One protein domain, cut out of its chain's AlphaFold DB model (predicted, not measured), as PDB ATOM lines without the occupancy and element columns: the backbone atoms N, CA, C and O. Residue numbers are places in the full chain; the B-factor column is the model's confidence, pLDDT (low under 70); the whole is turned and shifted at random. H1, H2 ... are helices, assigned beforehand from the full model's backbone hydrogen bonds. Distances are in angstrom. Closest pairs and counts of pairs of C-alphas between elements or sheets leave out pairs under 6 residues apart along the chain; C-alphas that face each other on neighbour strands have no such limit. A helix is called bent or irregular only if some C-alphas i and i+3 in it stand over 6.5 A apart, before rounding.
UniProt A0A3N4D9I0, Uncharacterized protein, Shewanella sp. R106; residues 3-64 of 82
ATOM      1  N   TRP A   3     158.858  99.919 118.619       94.38
ATOM      2  CA  TRP A   3     158.089 101.150 118.406       94.38
ATOM      3  C   TRP A   3     158.394 102.246 119.440       94.38
ATOM      4  O   TRP A   3     158.521 103.412 119.082       94.38
ATOM      5  N   HIS A   4     158.595 101.868 120.709       95.25
ATOM      6  CA  HIS A   4     158.844 102.808 121.808       95.25
ATOM      7  C   HIS A   4     160.189 103.538 121.738       95.25
ATOM      8  O   HIS A   4     160.373 104.525 122.440       95.25
ATOM      9  N   LYS A   5     161.129 103.081 120.899       91.69
ATOM     10  CA  LYS A   5     162.421 103.759 120.714       91.69
ATOM     11  C   LYS A   5     162.311 105.023 119.859       91.69
ATOM     12  O   LYS A   5     163.081 105.950 120.063       91.69
ATOM     13  N   GLY A   6     161.384 105.041 118.898       88.75
ATOM     14  CA  GLY A   6     161.173 106.171 117.983       88.75
ATOM     15  C   GLY A   6     159.877 106.943 118.234       88.75
ATOM     16  O   GLY A   6     159.736 108.076 117.787       88.75
ATOM     17  N   PHE A   7     158.927 106.350 118.957       91.62
ATOM     18  CA  PHE A   7     157.607 106.921 119.208       91.62
ATOM     19  C   PHE A   7     157.212 106.724 120.672       91.62
ATOM     20  O   PHE A   7     157.530 105.706 121.273       91.62
ATOM     21  N   LYS A   8     156.442 107.652 121.250       92.31
ATOM     22  CA  LYS A   8     156.063 107.606 122.679       92.31
ATOM     23  C   LYS A   8     155.235 106.373 123.083       92.31
ATOM     24  O   LYS A   8     155.216 106.016 124.256       92.31
ATOM     25  N   GLY A   9     154.556 105.726 122.132       92.88
ATOM     26  CA  GLY A   9     153.602 104.646 122.407       92.88
ATOM     27  C   GLY A   9     152.287 105.133 123.035       92.88
ATOM     28  O   GLY A   9     152.096 106.320 123.282       92.88
ATOM     29  N   THR A  10     151.368 104.198 123.270       94.69
ATOM     30  CA  THR A  10     150.079 104.399 123.960       94.69
ATOM     31  C   THR A  10     150.085 103.742 125.340       94.69
ATOM     32  O   THR A  10     150.897 102.848 125.590       94.69
ATOM     33  N   LEU A  11     149.146 104.119 126.218       94.81
ATOM     34  CA  LEU A  11     148.987 103.500 127.542       94.81
ATOM     35  C   LEU A  11     148.909 101.966 127.457       94.81
ATOM     36  O   LEU A  11     149.655 101.281 128.148       94.81
ATOM     37  N   LEU A  12     148.087 101.431 126.547       95.50
ATOM     38  CA  LEU A  12     147.955  99.984 126.339       95.50
ATOM     39  C   LEU A  12     149.263  99.332 125.887       95.50
ATOM     40  O   LEU A  12     149.617  98.263 126.372       95.50
ATOM     41  N   SER A  13     150.019  99.986 125.000       95.56
ATOM     42  CA  SER A  13     151.319  99.458 124.574       95.56
ATOM     43  C   SER A  13     152.346  99.440 125.714       95.56
ATOM     44  O   SER A  13     153.191  98.550 125.750       95.56
ATOM     45  N   HIS A  14     152.265 100.387 126.657       96.19
ATOM     46  CA  HIS A  14     153.110 100.408 127.855       96.19
ATOM     47  C   HIS A  14     152.717  99.309 128.839       96.19
ATOM     48  O   HIS A  14     153.595  98.563 129.265       96.19
ATOM     49  N   LYS A  15     151.417  99.149 129.127       96.00
ATOM     50  CA  LYS A  15     150.901  98.035 129.939       96.00
ATOM     51  C   LYS A  15     151.329  96.676 129.376       96.00
ATOM     52  O   LYS A  15     151.860  95.843 130.101       96.00
ATOM     53  N   PHE A  16     151.189  96.495 128.059       95.75
ATOM     54  CA  PHE A  16     151.602  95.276 127.360       95.75
ATOM     55  C   PHE A  16     153.099  94.982 127.514       95.75
ATOM     56  O   PHE A  16     153.478  93.846 127.775       95.75
ATOM     57  N   VAL A  17     153.965  95.995 127.387       95.12
ATOM     58  CA  VAL A  17     155.419  95.822 127.569       95.12
ATOM     59  C   VAL A  17     155.787  95.517 129.022       95.12
ATOM     60  O   VAL A  17     156.748  94.788 129.252       95.12
ATOM     61  N   LYS A  18     155.032  96.048 129.988       95.81
ATOM     62  CA  LYS A  18     155.215  95.772 131.419       95.81
ATOM     63  C   LYS A  18     154.672  94.408 131.860       95.81
ATOM     64  O   LYS A  18     154.954  94.000 132.980       95.81
ATOM     65  N   GLY A  19     153.921  93.714 131.003       93.56
ATOM     66  CA  GLY A  19     153.280  92.444 131.347       93.56
ATOM     67  C   GLY A  19     152.105  92.597 132.316       93.56
ATOM     68  O   GLY A  19     151.781  91.643 133.012       93.56
ATOM     69  N   GLU A  20     151.490  93.782 132.382       95.62
ATOM     70  CA  GLU A  20     150.279  94.001 133.178       95.62
ATOM     71  C   GLU A  20     149.094  93.212 132.597       95.62
ATOM     72  O   GLU A  20     149.027  92.968 131.386       95.62
ATOM     73  N   ASP A  21     148.134  92.851 133.452       93.44
ATOM     74  CA  ASP A  21     146.902  92.206 133.008       93.44
ATOM     75  C   ASP A  21     146.101  93.129 132.084       93.44
ATOM     76  O   ASP A  21     145.789  94.280 132.400       93.44
ATOM     77  N   LEU A  22     145.770  92.586 130.915       95.25
ATOM     78  CA  LEU A  22     144.935  93.222 129.908       95.25
ATOM     79  C   LEU A  22     143.681  92.381 129.736       95.25
ATOM     80  O   LEU A  22     143.777  91.167 129.498       95.25
ATOM     81  N   ASN A  23     142.524  93.039 129.789       96.12
ATOM     82  CA  ASN A  23     141.267  92.386 129.445       96.12
ATOM     83  C   ASN A  23     141.245  91.997 127.951       96.12
ATOM     84  O   ASN A  23     142.123  92.372 127.168       96.12
ATOM     85  N   GLU A  24     140.246  91.218 127.541       96.31
ATOM     86  CA  GLU A  24     140.157  90.713 126.166       96.31
ATOM     87  C   GLU A  24     140.145  91.839 125.115       96.31
ATOM     88  O   GLU A  24     140.864  91.771 124.114       96.31
ATOM     89  N   PHE A  25     139.398  92.914 125.370       96.12
ATOM     90  CA  PHE A  25     139.304  94.062 124.470       96.12
ATOM     91  C   PHE A  25     140.625  94.830 124.382       96.12
ATOM     92  O   PHE A  25     141.105  95.098 123.284       96.12
ATOM     93  N   GLU A  26     141.255  95.133 125.519       96.06
ATOM     94  CA  GLU A  26     142.559  95.796 125.590       96.06
ATOM     95  C   GLU A  26     143.636  94.980 124.863       96.06
ATOM     96  O   GLU A  26     144.453  95.536 124.122       96.06
ATOM     97  N   ARG A  27     143.612  93.651 125.030       96.25
ATOM     98  CA  ARG A  27     144.518  92.721 124.351       96.25
ATOM     99  C   ARG A  27     144.308  92.730 122.840       96.25
ATOM    100  O   ARG A  27     145.281  92.750 122.087       96.25
ATOM    101  N   LYS A  28     143.058  92.740 122.381       97.31
ATOM    102  CA  LYS A  28     142.741  92.867 120.955       97.31
ATOM    103  C   LYS A  28     143.254  94.199 120.403       97.31
ATOM    104  O   LYS A  28     144.032  94.207 119.455       97.31
ATOM    105  N   THR A  29     142.933  95.307 121.068       96.62
ATOM    106  CA  THR A  29     143.364  96.648 120.653       96.62
ATOM    107  C   THR A  29     144.884  96.786 120.597       96.62
ATOM    108  O   THR A  29     145.412  97.364 119.644       96.62
ATOM    109  N   VAL A  30     145.621  96.264 121.586       96.50
ATOM    110  CA  VAL A  30     147.086  96.362 121.563       96.50
ATOM    111  C   VAL A  30     147.691  95.502 120.453       96.50
ATOM    112  O   VAL A  30     148.645  95.944 119.819       96.50
ATOM    113  N   ASN A  31     147.118  94.335 120.145       96.12
ATOM    114  CA  ASN A  31     147.553  93.502 119.020       96.12
ATOM    115  C   ASN A  31     147.315  94.176 117.661       96.12
ATOM    116  O   ASN A  31     148.203  94.148 116.801       96.12
ATOM    117  N   ASP A  32     146.176  94.845 117.486       96.75
ATOM    118  CA  ASP A  32     145.893  95.635 116.283       96.75
ATOM    119  C   ASP A  32     146.914  96.777 116.136       96.75
ATOM    120  O   ASP A  32     147.519  96.960 115.074       96.75
ATOM    121  N   CYS A  33     147.205  97.482 117.237       96.12
ATOM    122  CA  CYS A  33     148.245  98.511 117.275       96.12
ATOM    123  C   CYS A  33     149.626  97.940 116.918       96.12
ATOM    124  O   CYS A  33     150.337  98.515 116.098       96.12
ATOM    125  N   ILE A  34     150.009  96.796 117.495       95.50
ATOM    126  CA  ILE A  34     151.291  96.133 117.219       95.50
ATOM    127  C   ILE A  34     151.413  95.788 115.732       95.50
ATOM    128  O   ILE A  34     152.473  96.004 115.139       95.50
ATOM    129  N   THR A  35     150.342  95.282 115.123       96.56
ATOM    130  CA  THR A  35     150.302  94.949 113.693       96.56
ATOM    131  C   THR A  35     150.541  96.189 112.838       96.56
ATOM    132  O   THR A  35     151.422  96.190 111.976       96.56
ATOM    133  N   GLN A  36     149.847  97.286 113.141       95.06
ATOM    134  CA  GLN A  36     150.040  98.552 112.440       95.06
ATOM    135  C   GLN A  36     151.456  99.118 112.639       95.06
ATOM    136  O   GLN A  36     152.064  99.636 111.703       95.06
ATOM    137  N   TYR A  37     152.011  99.017 113.848       94.62
ATOM    138  CA  TYR A  37     153.365  99.493 114.143       94.62
ATOM    139  C   TYR A  37     154.413  98.699 113.364       94.62
ATOM    140  O   TYR A  37     155.374  99.285 112.872       94.62
ATOM    141  N   ARG A  38     154.221  97.387 113.190       94.44
ATOM    142  CA  ARG A  38     155.096  96.554 112.353       94.44
ATOM    143  C   ARG A  38     155.060  96.977 110.889       94.44
ATOM    144  O   ARG A  38     156.120  97.159 110.306       94.44
ATOM    145  N   GLN A  39     153.869  97.195 110.329       95.06
ATOM    146  CA  GLN A  39     153.725  97.682 108.950       95.06
ATOM    147  C   GLN A  39     154.467  99.010 108.750       95.06
ATOM    148  O   GLN A  39     155.242  99.165 107.811       95.06
ATOM    149  N   ARG A  40     154.298  99.940 109.693       93.06
ATOM    150  CA  ARG A  40     154.938 101.261 109.674       93.06
ATOM    151  C   ARG A  40     156.457 101.228 109.825       93.06
ATOM    152  O   ARG A  40     157.133 102.069 109.249       93.06
ATOM    153  N   LEU A  41     156.990 100.299 110.618       90.94
ATOM    154  CA  LEU A  41     158.437 100.165 110.824       90.94
ATOM    155  C   LEU A  41     159.146  99.489 109.644       90.94
ATOM    156  O   LEU A  41     160.341  99.700 109.469       90.94
ATOM    157  N   VAL A  42     158.433  98.681 108.854       93.44
ATOM    158  CA  VAL A  42     158.978  98.045 107.642       93.44
ATOM    159  C   VAL A  42     158.929  98.992 106.439       93.44
ATOM    160  O   VAL A  42     159.823  98.957 105.595       93.44
ATOM    161  N   ASP A  43     157.928  99.870 106.361       93.25
ATOM    162  CA  ASP A  43     157.850 100.892 105.314       93.25
ATOM    163  C   ASP A  43     158.803 102.065 105.609       93.25
ATOM    164  O   ASP A  43     158.451 103.051 106.266       93.25
ATOM    165  N   ILE A  44     160.032 101.967 105.090       87.88
ATOM    166  CA  ILE A  44     161.066 102.997 105.257       87.88
ATOM    167  C   ILE A  44     160.633 104.365 104.717       87.88
ATOM    168  O   ILE A  44     160.980 105.392 105.295       87.88
ATOM    169  N   SER A  45     159.838 104.404 103.645       88.88
ATOM    170  CA  SER A  45     159.375 105.666 103.059       88.88
ATOM    171  C   SER A  45     158.364 106.348 103.973       88.88
ATOM    172  O   SER A  45     158.434 107.561 104.193       88.88
ATOM    173  N   TRP A  46     157.438 105.575 104.539       89.56
ATOM    174  CA  TRP A  46     156.498 106.065 105.541       89.56
ATOM    175  C   TRP A  46     157.219 106.551 106.802       89.56
ATOM    176  O   TRP A  46     156.910 107.634 107.312       89.56
ATOM    177  N   PHE A  47     158.209 105.789 107.274       88.25
ATOM    178  CA  PHE A  47     158.989 106.128 108.461       88.25
ATOM    179  C   PHE A  47     159.793 107.422 108.271       88.25
ATOM    180  O   PHE A  47     159.702 108.345 109.080       88.25
ATOM    181  N   MET A  48     160.510 107.557 107.153       88.56
ATOM    182  CA  MET A  48     161.258 108.781 106.847       88.56
ATOM    183  C   MET A  48     160.324 109.983 106.691       88.56
ATOM    184  O   MET A  48     160.619 111.066 107.197       88.56
ATOM    185  N   ARG A  49     159.148 109.797 106.073       86.19
ATOM    186  CA  ARG A  49     158.143 110.862 105.961       86.19
ATOM    187  C   ARG A  49     157.696 111.363 107.334       86.19
ATOM    188  O   ARG A  49     157.640 112.574 107.536       86.19
ATOM    189  N   THR A  50     157.422 110.460 108.275       87.94
ATOM    190  CA  THR A  50     156.983 110.833 109.631       87.94
ATOM    191  C   THR A  50     158.055 111.580 110.418       87.94
ATOM    192  O   THR A  50     157.715 112.502 111.156       87.94
ATOM    193  N   LEU A  51     159.336 111.255 110.227       86.88
ATOM    194  CA  LEU A  51     160.444 112.009 110.825       86.88
ATOM    195  C   LEU A  51     160.644 113.384 110.172       86.88
ATOM    196  O   LEU A  51     160.982 114.355 110.843       86.88
ATOM    197  N   SER A  52     160.420 113.468 108.861       87.19
ATOM    198  CA  SER A  52     160.659 114.676 108.074       87.19
ATOM    199  C   SER A  52     159.596 115.766 108.255       87.19
ATOM    200  O   SER A  52     159.899 116.955 108.155       87.19
ATOM    201  N   GLU A  53     158.347 115.383 108.534       86.88
ATOM    202  CA  GLU A  53     157.208 116.306 108.580       86.88
ATOM    203  C   GLU A  53     157.323 117.376 109.683       86.88
ATOM    204  O   GLU A  53     157.074 118.547 109.387       86.88
ATOM    205  N   PRO A  54     157.703 117.059 110.938       85.44
ATOM    206  CA  PRO A  54     157.888 118.082 111.965       85.44
ATOM    207  C   PRO A  54     158.958 119.109 111.589       85.44
ATOM    208  O   PRO A  54     158.721 120.302 111.751       85.44
ATOM    209  N   ILE A  55     160.083 118.655 111.027       85.81
ATOM    210  CA  ILE A  55     161.191 119.518 110.594       85.81
ATOM    211  C   ILE A  55     160.720 120.435 109.463       85.81
ATOM    212  O   ILE A  55     160.892 121.647 109.540       85.81
ATOM    213  N   ALA A  56     160.037 119.868 108.465       84.44
ATOM    214  CA  ALA A  56     159.448 120.619 107.364       84.44
ATOM    215  C   ALA A  56     158.471 121.696 107.855       84.44
ATOM    216  O   ALA A  56     158.527 122.836 107.408       84.44
ATOM    217  N   ARG A  57     157.586 121.356 108.804       84.00
ATOM    218  CA  ARG A  57     156.650 122.324 109.396       84.00
ATOM    219  C   ARG A  57     157.366 123.444 110.141       84.00
ATOM    220  O   ARG A  57     156.912 124.581 110.068       84.00
ATOM    221  N   MET A  58     158.435 123.127 110.872       86.06
ATOM    222  CA  MET A  58     159.222 124.120 111.600       86.06
ATOM    223  C   MET A  58     159.936 125.072 110.638       86.06
ATOM    224  O   MET A  58     159.747 126.277 110.766       86.06
ATOM    225  N   ALA A  59     160.642 124.537 109.638       82.56
ATOM    226  CA  ALA A  59     161.332 125.329 108.620       82.56
ATOM    227  C   ALA A  59     160.355 126.228 107.843       82.56
ATOM    228  O   ALA A  59     160.527 127.439 107.782       82.56
ATOM    229  N   ASN A  60     159.238 125.668 107.369       81.75
ATOM    230  CA  ASN A  60     158.199 126.437 106.681       81.75
ATOM    231  C   ASN A  60     157.631 127.578 107.540       81.75
ATOM    232  O   ASN A  60     157.326 128.656 107.031       81.75
ATOM    233  N   LYS A  61     157.457 127.344 108.849       85.69
ATOM    234  CA  LYS A  61     156.951 128.359 109.780       85.69
ATOM    235  C   LYS A  61     157.966 129.483 109.997       85.69
ATOM    236  O   LYS A  61     157.552 130.636 110.087       85.69
ATOM    237  N   GLU A  62     159.248 129.146 110.104       84.44
ATOM    238  CA  GLU A  62     160.345 130.103 110.276       84.44
ATOM    239  C   GLU A  62     160.528 130.970 109.026       84.44
ATOM    240  O   GLU A  62     160.501 132.197 109.117       84.44
ATOM    241  N   ASP A  63     160.553 130.343 107.852       81.69
ATOM    242  CA  ASP A  63     160.794 131.021 106.578       81.69
ATOM    243  C   ASP A  63     159.544 131.721 106.009       81.69
ATOM    244  O   ASP A  63     159.584 132.270 104.907       81.69
ATOM    245  N   LYS A  64     158.398 131.659 106.712       78.44
ATOM    246  CA  LYS A  64     157.058 132.021 106.192       78.44
ATOM    247  C   LYS A  64     156.764 131.396 104.819       78.44
ATOM    248  O   LYS A  64     155.960 131.914 104.044       78.44
TER     249      LYS A  64
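AT A GLANCE: This is residues 3 to 64 of the 82 residues of an uncharacterized protein of Shewanella sp. R106 (UniProt A0A3N4D9I0). Two long helices, H3 and the bent H4, meet end to end at a corner, like an L; the short H2 packs crosswise on the first half of H3, and the one-turn H1 lies on the inner side of the corner, near H3. Residues 52 to 64, of which 52 to 62 belong to H4, stick out as a free arm, and the body without them spans 35 by 17 by 11 A. The printed part has 62 residues with four named helices, H1, H2, H3 and H4 along the chain, and no named strand: the class is all helix. It is only just loose, close to extended, with a radius of gyration of the C-alphas of 15.5 A and spans of 49, 21 and 18 A.

HOW THE PARTS SIT: H3, residues 24 to 42, touches H2, residues 11 to 18, with residues 26 to 33 alone. The closest C-alphas are those of Val 30 and Ser 13, 6.0 A apart, and the two lines are about perpendicular at 88 degrees. H1, residues 3 to 6, is close to H3 but not clearly touching; their closest C-alphas, those of Trp 3 and Tyr 37, are 6.6 A apart. H1 and H2 are apart. H4, residues 44 to 62, was assigned as one helix by its hydrogen bonds but is bent, with C-alphas 51 and 54 6.7 A apart; its arms are H4a, residues 44 to 51, and H4b, residues 54 to 62. The lines of H4a and H4b stand at a steep tilt of 43 degrees. H3, with residues 40 to 41 alone, and H4a only just touch, with 3 pairs of C-alphas within 8 A, and only at the corner by their link. Their closest C-alphas are those of Leu 41 and Phe 47, 6.4 A apart, and their lines are about perpendicular at 76 degrees. H4b touches no helix. In H2, H3, H4a and H4b every pair of O i and N i+4 is within hydrogen-bond range; H1 is too short for such a pair, and its one pair of O i and N i+3 is within range.

IN THESE COORDINATES: H3 runs 27.4 A from C-alpha 24 at (140.157, 90.713, 126.166) to C-alpha 42 at (158.978, 98.045, 107.642). H4a measures 10.6 A and H4b 12.4 A, the latter ending with C-alpha 62 at (160.345, 130.103, 110.276). H2 measures 10.7 A, and H1 5.9 A from C-alpha 3 at (158.089, 101.150, 118.406).

THE WHOLE: The two C-alphas farthest apart are those of Glu 24 and Asp 63, at 49.3 A. Residues 52 to 64, of which 52 to 62 belong to H4, stand free, and the body without them spans 35 by 17 by 11 A. The links H1 to H2, H2 to H3 and H3 to H4 are tight. The printed part has no cut; its mean pLDDT is 91.7, and no printed residue is under 70.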